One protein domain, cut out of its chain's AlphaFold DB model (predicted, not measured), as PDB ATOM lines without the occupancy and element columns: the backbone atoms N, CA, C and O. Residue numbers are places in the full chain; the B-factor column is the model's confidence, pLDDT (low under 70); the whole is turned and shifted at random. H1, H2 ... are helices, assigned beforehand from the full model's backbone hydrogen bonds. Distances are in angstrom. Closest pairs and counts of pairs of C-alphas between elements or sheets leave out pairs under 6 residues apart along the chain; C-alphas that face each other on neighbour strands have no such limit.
ATOM      1  N   SER A 605      36.781   2.378  40.594       89.69
ATOM      2  CA  SER A 605      35.733   3.407  40.589       89.69
ATOM      3  C   SER A 605      35.772   4.286  39.339       89.69
ATOM      4  O   SER A 605      34.726   4.528  38.742       89.69
ATOM      5  N   ASP A 606      36.959   4.698  38.888       90.88
ATOM      6  CA  ASP A 606      37.111   5.496  37.663       90.88
ATOM      7  C   ASP A 606      36.663   4.714  36.421       90.88
ATOM      8  O   ASP A 606      35.980   5.243  35.545       90.88
ATOM      9  N   LYS A 607      37.022   3.427  36.345       90.75
ATOM     10  CA  LYS A 607      36.620   2.552  35.233       90.75
ATOM     11  C   LYS A 607      35.108   2.318  35.213       90.75
ATOM     12  O   LYS A 607      34.508   2.336  34.142       90.75
ATOM     13  N   LYS A 608      34.499   2.133  36.388       91.00
ATOM     14  CA  LYS A 608      33.045   2.026  36.569       91.00
ATOM     15  C   LYS A 608      32.340   3.281  36.056       91.00
ATOM     16  O   LYS A 608      31.489   3.187  35.175       91.00
ATOM     17  N   PHE A 609      32.793   4.449  36.502       90.56
ATOM     18  CA  PHE A 609      32.281   5.734  36.035       90.56
ATOM     19  C   PHE A 609      32.436   5.913  34.513       90.56
ATOM     20  O   PHE A 609      31.531   6.403  33.841       90.56
ATOM     21  N   PHE A 610      33.557   5.466  33.934       91.44
ATOM     22  CA  PHE A 610      33.760   5.499  32.485       91.44
ATOM     23  C   PHE A 610      32.728   4.664  31.717       91.44
ATOM     24  O   PHE A 610      32.176   5.160  30.734       91.44
ATOM     25  N   VAL A 611      32.474   3.418  32.134       91.75
ATOM     26  CA  VAL A 611      31.509   2.525  31.463       91.75
ATOM     27  C   VAL A 611      30.102   3.102  31.549       91.75
ATOM     28  O   VAL A 611      29.446   3.252  30.518       91.75
ATOM     29  N   GLU A 612      29.677   3.501  32.746       91.69
ATOM     30  CA  GLU A 612      28.372   4.118  32.988       91.69
ATOM     31  C   GLU A 612      28.159   5.347  32.094       91.69
ATOM     32  O   GLU A 612      27.174   5.435  31.352       91.69
ATOM     33  N   ARG A 613      29.126   6.272  32.088       90.94
ATOM     34  CA  ARG A 613      29.077   7.489  31.274       90.94
ATOM     35  C   ARG A 613      29.081   7.176  29.778       90.94
ATOM     36  O   ARG A 613      28.329   7.785  29.018       90.94
ATOM     37  N   TYR A 614      29.905   6.226  29.337       91.31
ATOM     38  CA  TYR A 614      30.009   5.837  27.931       91.31
ATOM     39  C   TYR A 614      28.702   5.228  27.405       91.31
ATOM     40  O   TYR A 614      28.220   5.631  26.343       91.31
ATOM     41  N   VAL A 615      28.107   4.300  28.159       92.06
ATOM     42  CA  VAL A 615      26.831   3.654  27.815       92.06
ATOM     43  C   VAL A 615      25.687   4.664  27.854       92.06
ATOM     44  O   VAL A 615      24.886   4.707  26.922       92.06
ATOM     45  N   SER A 616      25.650   5.540  28.858       90.25
ATOM     46  CA  SER A 616      24.626   6.587  28.975       90.25
ATOM     47  C   SER A 616      24.665   7.568  27.800       90.25
ATOM     48  O   SER A 616      23.630   7.876  27.203       90.25
ATOM     49  N   MET A 617      25.862   8.016  27.400       88.44
ATOM     50  CA  MET A 617      26.026   8.859  26.212       88.44
ATOM     51  C   MET A 617      25.620   8.133  24.927       88.44
ATOM     52  O   MET A 617      24.999   8.743  24.056       88.44
ATOM     53  N   PHE A 618      25.951   6.845  24.799       90.00
ATOM     54  CA  PHE A 618      25.516   6.039  23.662       90.00
ATOM     55  C   PHE A 618      23.990   5.928  23.614       90.00
ATOM     56  O   PHE A 618      23.404   6.205  22.574       90.00
ATOM     57  N   ALA A 619      23.340   5.591  24.729       88.06
ATOM     58  CA  ALA A 619      21.890   5.452  24.810       88.06
ATOM     59  C   ALA A 619      21.167   6.768  24.489       88.06
ATOM     60  O   ALA A 619      20.151   6.764  23.793       88.06
ATOM     61  N   LYS A 620      21.705   7.908  24.942       87.81
ATOM     62  CA  LYS A 620      21.199   9.238  24.573       87.81
ATOM     63  C   LYS A 620      21.298   9.476  23.063       87.81
ATOM     64  O   LYS A 620      20.280   9.723  22.427       87.81
ATOM     65  N   LYS A 621      22.492   9.314  22.479       87.75
ATOM     66  CA  LYS A 621      22.699   9.493  21.032       87.75
ATOM     67  C   LYS A 621      21.836   8.544  20.211       87.75
ATOM     68  O   LYS A 621      21.226   8.967  19.237       87.75
ATOM     69  N   TYR A 622      21.744   7.282  20.618       86.38
ATOM     70  CA  TYR A 622      20.917   6.279  19.962       86.38
ATOM     71  C   TYR A 622      19.447   6.707  19.942       86.38
ATOM     72  O   TYR A 622      18.821   6.644  18.895       86.38
ATOM     73  N   ARG A 623      18.902   7.232  21.043       84.25
ATOM     74  CA  ARG A 623      17.523   7.752  21.065       84.25
ATOM     75  C   ARG A 623      17.310   8.957  20.143       84.25
ATOM     76  O   ARG A 623      16.241   9.077  19.559       84.25
ATOM     77  N   GLU A 624      18.311   9.820  20.004       85.19
ATOM     78  CA  GLU A 624      18.235  11.041  19.186       85.19
ATOM     79  C   GLU A 624      18.441  10.785  17.682       85.19
ATOM     80  O   GLU A 624      17.899  11.516  16.858       85.19
ATOM     81  N   THR A 625      19.223   9.764  17.310       83.31
ATOM     82  CA  THR A 625      19.660   9.533  15.916       83.31
ATOM     83  C   THR A 625      19.302   8.165  15.341       83.31
ATOM     84  O   THR A 625      19.603   7.918  14.172       83.31
ATOM     85  N   ALA A 626      18.677   7.261  16.104       74.75
ATOM     86  CA  ALA A 626      18.370   5.920  15.608       74.75
ATOM     87  C   ALA A 626      17.432   5.965  14.385       74.75
ATOM     88  O   ALA A 626      16.339   6.531  14.463       74.75
ATOM     89  N   PRO A 627      17.813   5.309  13.273       70.62
ATOM     90  CA  PRO A 627      16.907   5.054  12.162       70.62
ATOM     91  C   PRO A 627      15.636   4.318  12.609       70.62
ATOM     92  O   PRO A 627      15.673   3.439  13.474       70.62
ATOM     93  N   SER A 628      14.512   4.615  11.958       65.25
ATOM     94  CA  SER A 628      13.256   3.879  12.126       65.25
ATOM     95  C   SER A 628      13.449   2.380  11.836       65.25
ATOM     96  O   SER A 628      13.862   2.013  10.738       65.25
ATOM     97  N   GLY A 629      13.152   1.517  12.820       66.50
ATOM     98  CA  GLY A 629      13.282   0.049  12.722       66.50
ATOM     99  C   GLY A 629      14.247  -0.609  13.723       66.50
ATOM    100  O   GLY A 629      14.433  -1.826  13.688       66.50
ATOM    101  N   LEU A 630      14.862   0.171  14.611       74.00
ATOM    102  CA  LEU A 630      15.743  -0.301  15.683       74.00
ATOM    103  C   LEU A 630      14.992  -0.461  17.025       74.00
ATOM    104  O   LEU A 630      14.046   0.286  17.280       74.00
ATOM    105  N   PRO A 631      15.387  -1.417  17.894       79.00
ATOM    106  CA  PRO A 631      14.715  -1.642  19.173       79.00
ATOM    107  C   PRO A 631      14.952  -0.480  20.142       79.00
ATOM    108  O   PRO A 631      16.044   0.096  20.178       79.00
ATOM    109  N   THR A 632      13.948  -0.169  20.964       79.00
ATOM    110  CA  THR A 632      14.080   0.768  22.086       79.00
ATOM    111  C   THR A 632      15.008   0.190  23.146       79.00
ATOM    112  O   THR A 632      14.810  -0.937  23.605       79.00
ATOM    113  N   LEU A 633      16.016   0.966  23.541       82.81
ATOM    114  CA  LEU A 633      16.924   0.588  24.618       82.81
ATOM    115  C   LEU A 633      16.258   0.825  25.982       82.81
ATOM    116  O   LEU A 633      15.598   1.855  26.141       82.81
ATOM    117  N   PRO A 634      16.435  -0.082  26.958       83.50
ATOM    118  CA  PRO A 634      15.986   0.142  28.328       83.50
ATOM    119  C   PRO A 634      16.709   1.317  28.998       83.50
ATOM    120  O   PRO A 634      17.876   1.580  28.700       83.50
ATOM    121  N   ASP A 635      16.038   1.986  29.938       82.56
ATOM    122  CA  ASP A 635      16.640   3.079  30.713       82.56
ATOM    123  C   ASP A 635      17.725   2.584  31.691       82.56
ATOM    124  O   ASP A 635      18.673   3.313  31.964       82.56
ATOM    125  N   ASP A 636      17.647   1.325  32.137       87.06
ATOM    126  CA  ASP A 636      18.603   0.647  33.031       87.06
ATOM    127  C   ASP A 636      19.799   0.012  32.288       87.06
ATOM    128  O   ASP A 636      20.538  -0.803  32.841       87.06
ATOM    129  N   ILE A 637      20.013   0.348  31.010       88.12
ATOM    130  CA  ILE A 637      21.077  -0.259  30.192       88.12
ATOM    131  C   ILE A 637      22.482  -0.044  30.776       88.12
ATOM    132  O   ILE A 637      23.334  -0.925  30.654       88.12
ATOM    133  N   ALA A 638      22.726   1.099  31.424       88.19
ATOM    134  CA  ALA A 638      23.999   1.378  32.083       88.19
ATOM    135  C   ALA A 638      24.228   0.437  33.277       88.19
ATOM    136  O   ALA A 638      25.307  -0.142  33.388       88.19
ATOM    137  N   ASP A 639      23.201   0.201  34.096       88.06
ATOM    138  CA  ASP A 639      23.274  -0.718  35.238       88.06
ATOM    139  C   ASP A 639      23.559  -2.153  34.782       88.06
ATOM    140  O   ASP A 639      24.398  -2.846  35.360       88.06
ATOM    141  N   ARG A 640      22.930  -2.592  33.682       88.56
ATOM    142  CA  ARG A 640      23.188  -3.917  33.090       88.56
ATOM    143  C   ARG A 640      24.611  -4.050  32.563       88.56
ATOM    144  O   ARG A 640      25.260  -5.060  32.821       88.56
ATOM    145  N   ALA A 641      25.114  -3.023  31.878       87.81
ATOM    146  CA  ALA A 641      26.494  -3.003  31.396       87.81
ATOM    147  C   ALA A 641      27.487  -3.172  32.553       87.81
ATOM    148  O   ALA A 641      28.465  -3.903  32.440       87.81
ATOM    149  N   MET A 642      27.208  -2.533  33.687       87.62
ATOM    150  CA  MET A 642      28.055  -2.571  34.878       87.62
ATOM    151  C   MET A 642      28.059  -3.931  35.588       87.62
ATOM    152  O   MET A 642      29.033  -4.245  36.269       87.62
ATOM    153  N   MET A 643      26.995  -4.727  35.441       87.44
ATOM    154  CA  MET A 643      26.915  -6.091  35.981       87.44
ATOM    155  C   MET A 643      27.544  -7.135  35.054       87.44
ATOM    156  O   MET A 643      28.128  -8.103  35.534       87.44
ATOM    157  N   GLU A 644      27.397  -6.967  33.740       87.88
ATOM    158  CA  GLU A 644      27.804  -7.973  32.752       87.88
ATOM    159  C   GLU A 644      29.245  -7.793  32.246       87.88
ATOM    160  O   GLU A 644      29.866  -8.762  31.808       87.88
ATOM    161  N   ILE A 645      29.795  -6.575  32.294       88.25
ATOM    162  CA  ILE A 645      31.165  -6.293  31.849       88.25
ATOM    163  C   ILE A 645      32.145  -6.518  33.006       88.25
ATOM    164  O   ILE A 645      32.018  -5.921  34.073       88.25
ATOM    165  N   ASP A 646      33.192  -7.309  32.766       85.69
ATOM    166  CA  ASP A 646      34.300  -7.466  33.712       85.69
ATOM    167  C   ASP A 646      35.236  -6.239  33.688       85.69
ATOM    168  O   ASP A 646      36.179  -6.122  32.895       85.69
ATOM    169  N   ILE A 647      34.928  -5.278  34.560       86.62
ATOM    170  CA  ILE A 647      35.641  -3.998  34.680       86.62
ATOM    171  C   ILE A 647      36.976  -4.162  35.423       86.62
ATOM    172  O   ILE A 647      37.940  -3.438  35.145       86.62
ATOM    173  N   GLU A 648      37.048  -5.090  36.377       82.88
ATOM    174  CA  GLU A 648      38.200  -5.242  37.269       82.88
ATOM    175  C   GLU A 648      39.379  -5.910  36.562       82.88
ATOM    176  O   GLU A 648      40.514  -5.456  36.730       82.88
ATOM    177  N   ALA A 649      39.116  -6.888  35.689       80.06
ATOM    178  CA  ALA A 649      40.155  -7.584  34.931       80.06
ATOM    179  C   ALA A 649      40.891  -6.695  33.912       80.06
ATOM    180  O   ALA A 649      41.999  -7.017  33.477       80.06
ATOM    181  N   THR A 650      40.304  -5.563  33.513       79.25
ATOM    182  CA  THR A 650      40.851  -4.744  32.427       79.25
ATOM    183  C   THR A 650      41.702  -3.592  32.954       79.25
ATOM    184  O   THR A 650      41.189  -2.652  33.555       79.25
ATOM    185  N   GLU A 651      43.009  -3.584  32.676       71.56
ATOM    186  CA  GLU A 651      43.890  -2.474  33.081       71.56
ATOM    187  C   GLU A 651      43.866  -1.263  32.130       71.56
ATOM    188  O   GLU A 651      44.063  -0.132  32.571       71.56
ATOM    189  N   ASN A 652      43.628  -1.476  30.832       79.31
ATOM    190  CA  ASN A 652      43.712  -0.436  29.803       79.31
ATOM    191  C   ASN A 652      42.315   0.030  29.367       79.31
ATOM    192  O   ASN A 652      41.534  -0.756  28.829       79.31
ATOM    193  N   ILE A 653      42.021   1.327  29.506       85.44
ATOM    194  CA  ILE A 653      40.699   1.878  29.166       85.44
ATOM    195  C   ILE A 653      40.337   1.718  27.684       85.44
ATOM    196  O   ILE A 653      39.161   1.666  27.336       85.44
ATOM    197  N   ARG A 654      41.333   1.600  26.792       85.75
ATOM    198  CA  ARG A 654      41.097   1.324  25.368       85.75
ATOM    199  C   ARG A 654      40.472  -0.057  25.173       85.75
ATOM    200  O   ARG A 654      39.558  -0.191  24.366       85.75
ATOM    201  N   ILE A 655      40.933  -1.051  25.935       86.94
ATOM    202  CA  ILE A 655      40.369  -2.407  25.923       86.94
ATOM    203  C   ILE A 655      38.950  -2.354  26.488       86.94
ATOM    204  O   ILE A 655      38.024  -2.793  25.817       86.94
ATOM    205  N   LEU A 656      38.758  -1.701  27.640       89.19
ATOM    206  CA  LEU A 656      37.443  -1.577  28.277       89.19
ATOM    207  C   LEU A 656      36.415  -0.898  27.361       89.19
ATOM    208  O   LEU A 656      35.278  -1.352  27.253       89.19
ATOM    209  N   LYS A 657      36.820   0.153  26.640       90.19
ATOM    210  CA  LYS A 657      35.986   0.827  25.636       90.19
ATOM    211  C   LYS A 657      35.560  -0.117  24.512       90.19
ATOM    212  O   LYS A 657      34.403  -0.082  24.101       90.19
ATOM    213  N   ASN A 658      36.478  -0.938  24.007       90.38
ATOM    214  CA  ASN A 658      36.176  -1.903  22.952       90.38
ATOM    215  C   ASN A 658      35.253  -3.016  23.460       90.38
ATOM    216  O   ASN A 658      34.261  -3.305  22.801       90.38
ATOM    217  N   THR A 659      35.504  -3.558  24.654       90.44
ATOM    218  CA  THR A 659      34.624  -4.544  25.300       90.44
ATOM    219  C   THR A 659      33.217  -3.984  25.501       90.44
ATOM    220  O   THR A 659      32.240  -4.623  25.126       90.44
ATOM    221  N   THR A 660      33.107  -2.749  25.998       91.31
ATOM    222  CA  THR A 660      31.814  -2.071  26.185       91.31
ATOM    223  C   THR A 660      31.089  -1.870  24.853       91.31
ATOM    224  O   THR A 660      29.883  -2.073  24.766       91.31
ATOM    225  N   ARG A 661      31.808  -1.509  23.779       91.69
ATOM    226  CA  ARG A 661      31.230  -1.407  22.427       91.69
ATOM    227  C   ARG A 661      30.698  -2.743  21.922       91.69
ATOM    228  O   ARG A 661      29.587  -2.772  21.405       91.69
ATOM    229  N   SER A 662      31.471  -3.818  22.065       91.38
ATOM    230  CA  SER A 662      31.033  -5.160  21.673       91.38
ATOM    231  C   SER A 662      29.790  -5.582  22.452       91.38
ATOM    232  O   SER A 662      28.818  -6.021  21.846       91.38
ATOM    233  N   TRP A 663      29.776  -5.339  23.766       93.81
ATOM    234  CA  TRP A 663      28.622  -5.608  24.621       93.81
ATOM    235  C   TRP A 663      27.365  -4.849  24.165       93.81
ATOM    236  O   TRP A 663      26.311  -5.456  23.992       93.81
ATOM    237  N   ILE A 664      27.479  -3.543  23.878       90.62
ATOM    238  CA  ILE A 664      26.365  -2.732  23.354       90.62
ATOM    239  C   ILE A 664      25.831  -3.323  22.041       90.62
ATOM    240  O   ILE A 664      24.618  -3.449  21.872       90.62
ATOM    241  N   SER A 665      26.716  -3.686  21.107       89.00
ATOM    242  CA  SER A 665      26.320  -4.261  19.817       89.00
ATOM    243  C   SER A 665      25.559  -5.576  19.991       89.00
ATOM    244  O   SER A 665      24.478  -5.738  19.428       89.00
ATOM    245  N   GLU A 666      26.071  -6.488  20.819       90.06
ATOM    246  CA  GLU A 666      25.396  -7.752  21.127       90.06
ATOM    247  C   GLU A 666      24.039  -7.533  21.802       90.06
ATOM    248  O   GLU A 666      23.071  -8.236  21.502       90.06
ATOM    249  N   PHE A 667      23.952  -6.552  22.700       89.31
ATOM    250  CA  PHE A 667      22.712  -6.192  23.373       89.31
ATOM    251  C   PHE A 667      21.649  -5.708  22.375       89.31
ATOM    252  O   PHE A 667      20.516  -6.196  22.384       89.31
ATOM    253  N   VAL A 668      22.025  -4.804  21.462       87.00
ATOM    254  CA  VAL A 668      21.142  -4.301  20.396       87.00
ATOM    255  C   VAL A 668      20.702  -5.437  19.467       87.00
ATOM    256  O   VAL A 668      19.522  -5.530  19.126       87.00
ATOM    257  N   GLU A 669      21.608  -6.338  19.082       86.25
ATOM    258  CA  GLU A 669      21.265  -7.489  18.240       86.25
ATOM    259  C   GLU A 669      20.301  -8.462  18.925       86.25
ATOM    260  O   GLU A 669      19.345  -8.929  18.298       86.25
ATOM    261  N   LYS A 670      20.513  -8.756  20.214       86.56
ATOM    262  CA  LYS A 670      19.600  -9.586  21.014       86.56
ATOM    263  C   LYS A 670      18.212  -8.943  21.097       86.56
ATOM    264  O   LYS A 670      17.219  -9.628  20.858       86.56
ATOM    265  N   ALA A 671      18.140  -7.633  21.342       84.19
ATOM    266  CA  ALA A 671      16.884  -6.878  21.377       84.19
ATOM    267  C   ALA A 671      16.176  -6.820  20.006       84.19
ATOM    268  O   ALA A 671      14.945  -6.824  19.914       84.19
ATOM    269  N   ARG A 672      16.939  -6.811  18.908       81.81
ATOM    270  CA  ARG A 672      16.391  -6.880  17.546       81.81
ATOM    271  C   ARG A 672      15.795  -8.257  17.241       81.81
ATOM    272  O   ARG A 672      14.722  -8.339  16.653       81.81
ATOM    273  N   LYS A 673      16.461  -9.337  17.661       80.44
ATOM    274  CA  LYS A 673      15.958 -10.713  17.495       80.44
ATOM    275  C   LYS A 673      14.704 -10.969  18.335       80.44
ATOM    276  O   LYS A 673      13.785 -11.623  17.859       80.44
ATOM    277  N   SER A 674      14.626 -10.444  19.559       74.12
ATOM    278  CA  SER A 674      13.429 -10.601  20.396       74.12
ATOM    279  C   SER A 674      12.223  -9.815  19.864       74.12
ATOM    280  O   SER A 674      11.104 -10.325  19.897       74.12
TER     281      SER A 674
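What this domain is: This is residues 605 to 674 of the 688 residues of the protein "ATP-dependent Clp protease ATP-binding subunit" of Collinsella sp. AF16-8 (UniProt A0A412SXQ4). Two long helices, H1 and H3, run the same general way along the length of the domain, close together in their first halves and spread apart toward their last residues, like a loose V. The short helix H2 packs on H1 near the place where the two long helices come closest, and the link of residues 626 to 636 folds back from the end of H1 through the space between the spread ends to reach H2. The printed part has 70 residues, with three named helices in the order H1, H2, H3 and no named strand, and its class is all helix. The whole is compact, with a radius of gyration of the C-alphas of 12.2 A, and its outline is elongated, spanning 37 by 22 by 19 A.

Where its parts are: H1 takes residues 605 to 625 and is 30.1 A long from first to last C-alpha; C-alpha 605 is at (35.733, 3.407, 40.589) and C-alpha 625 at (19.660, 9.533, 15.916). H2 takes residues 637 to 644, eight residues, 10.6 A from first to last C-alpha. H3 takes residues 653 to 674 and is the longest helix by residues, with 22 residues and 31.2 A from first to last C-alpha; it ends with C-alpha 674 at (13.429, -10.601, 20.396).

How they stand to each other: H1 touches both other helices. H1 and H2 form a helical hairpin and run opposite ways at a steep tilt of 42 degrees; their closest C-alphas are those of Glu 612 and Ala 638, 5.2 A apart. H1 touches H3 with residues 607 to 615 alone; the closest C-alphas are those of Val 611 and Thr 660, 7.0 A apart. H1 and H3 run the same way at a steep tilt of 44 degrees. H2 and H3 are close but not clearly touching, with the closest C-alphas, those of Ala 641 and Thr 660, 7.5 A apart. They run opposite ways at a steep tilt of 69.6 degrees, only just short of about perpendicular. In H1, H2 and H3 every O i to N i+4 pair is within hydrogen-bond range.

The domain as a whole: The two C-alphas farthest apart are those of Ser 628 and Glu 651, 37.7 A, and the C-alphas of Ser 605 and Ser 674 are 33.2 A apart. The printed part has no cut. The link from H1 to H2, 11 residues, is long, and the link from H2 to H3, 8 residues, is short but not tight. The mean pLDDT of the printed part is 85.7; residues 628 to 629, in the long link, are under 70.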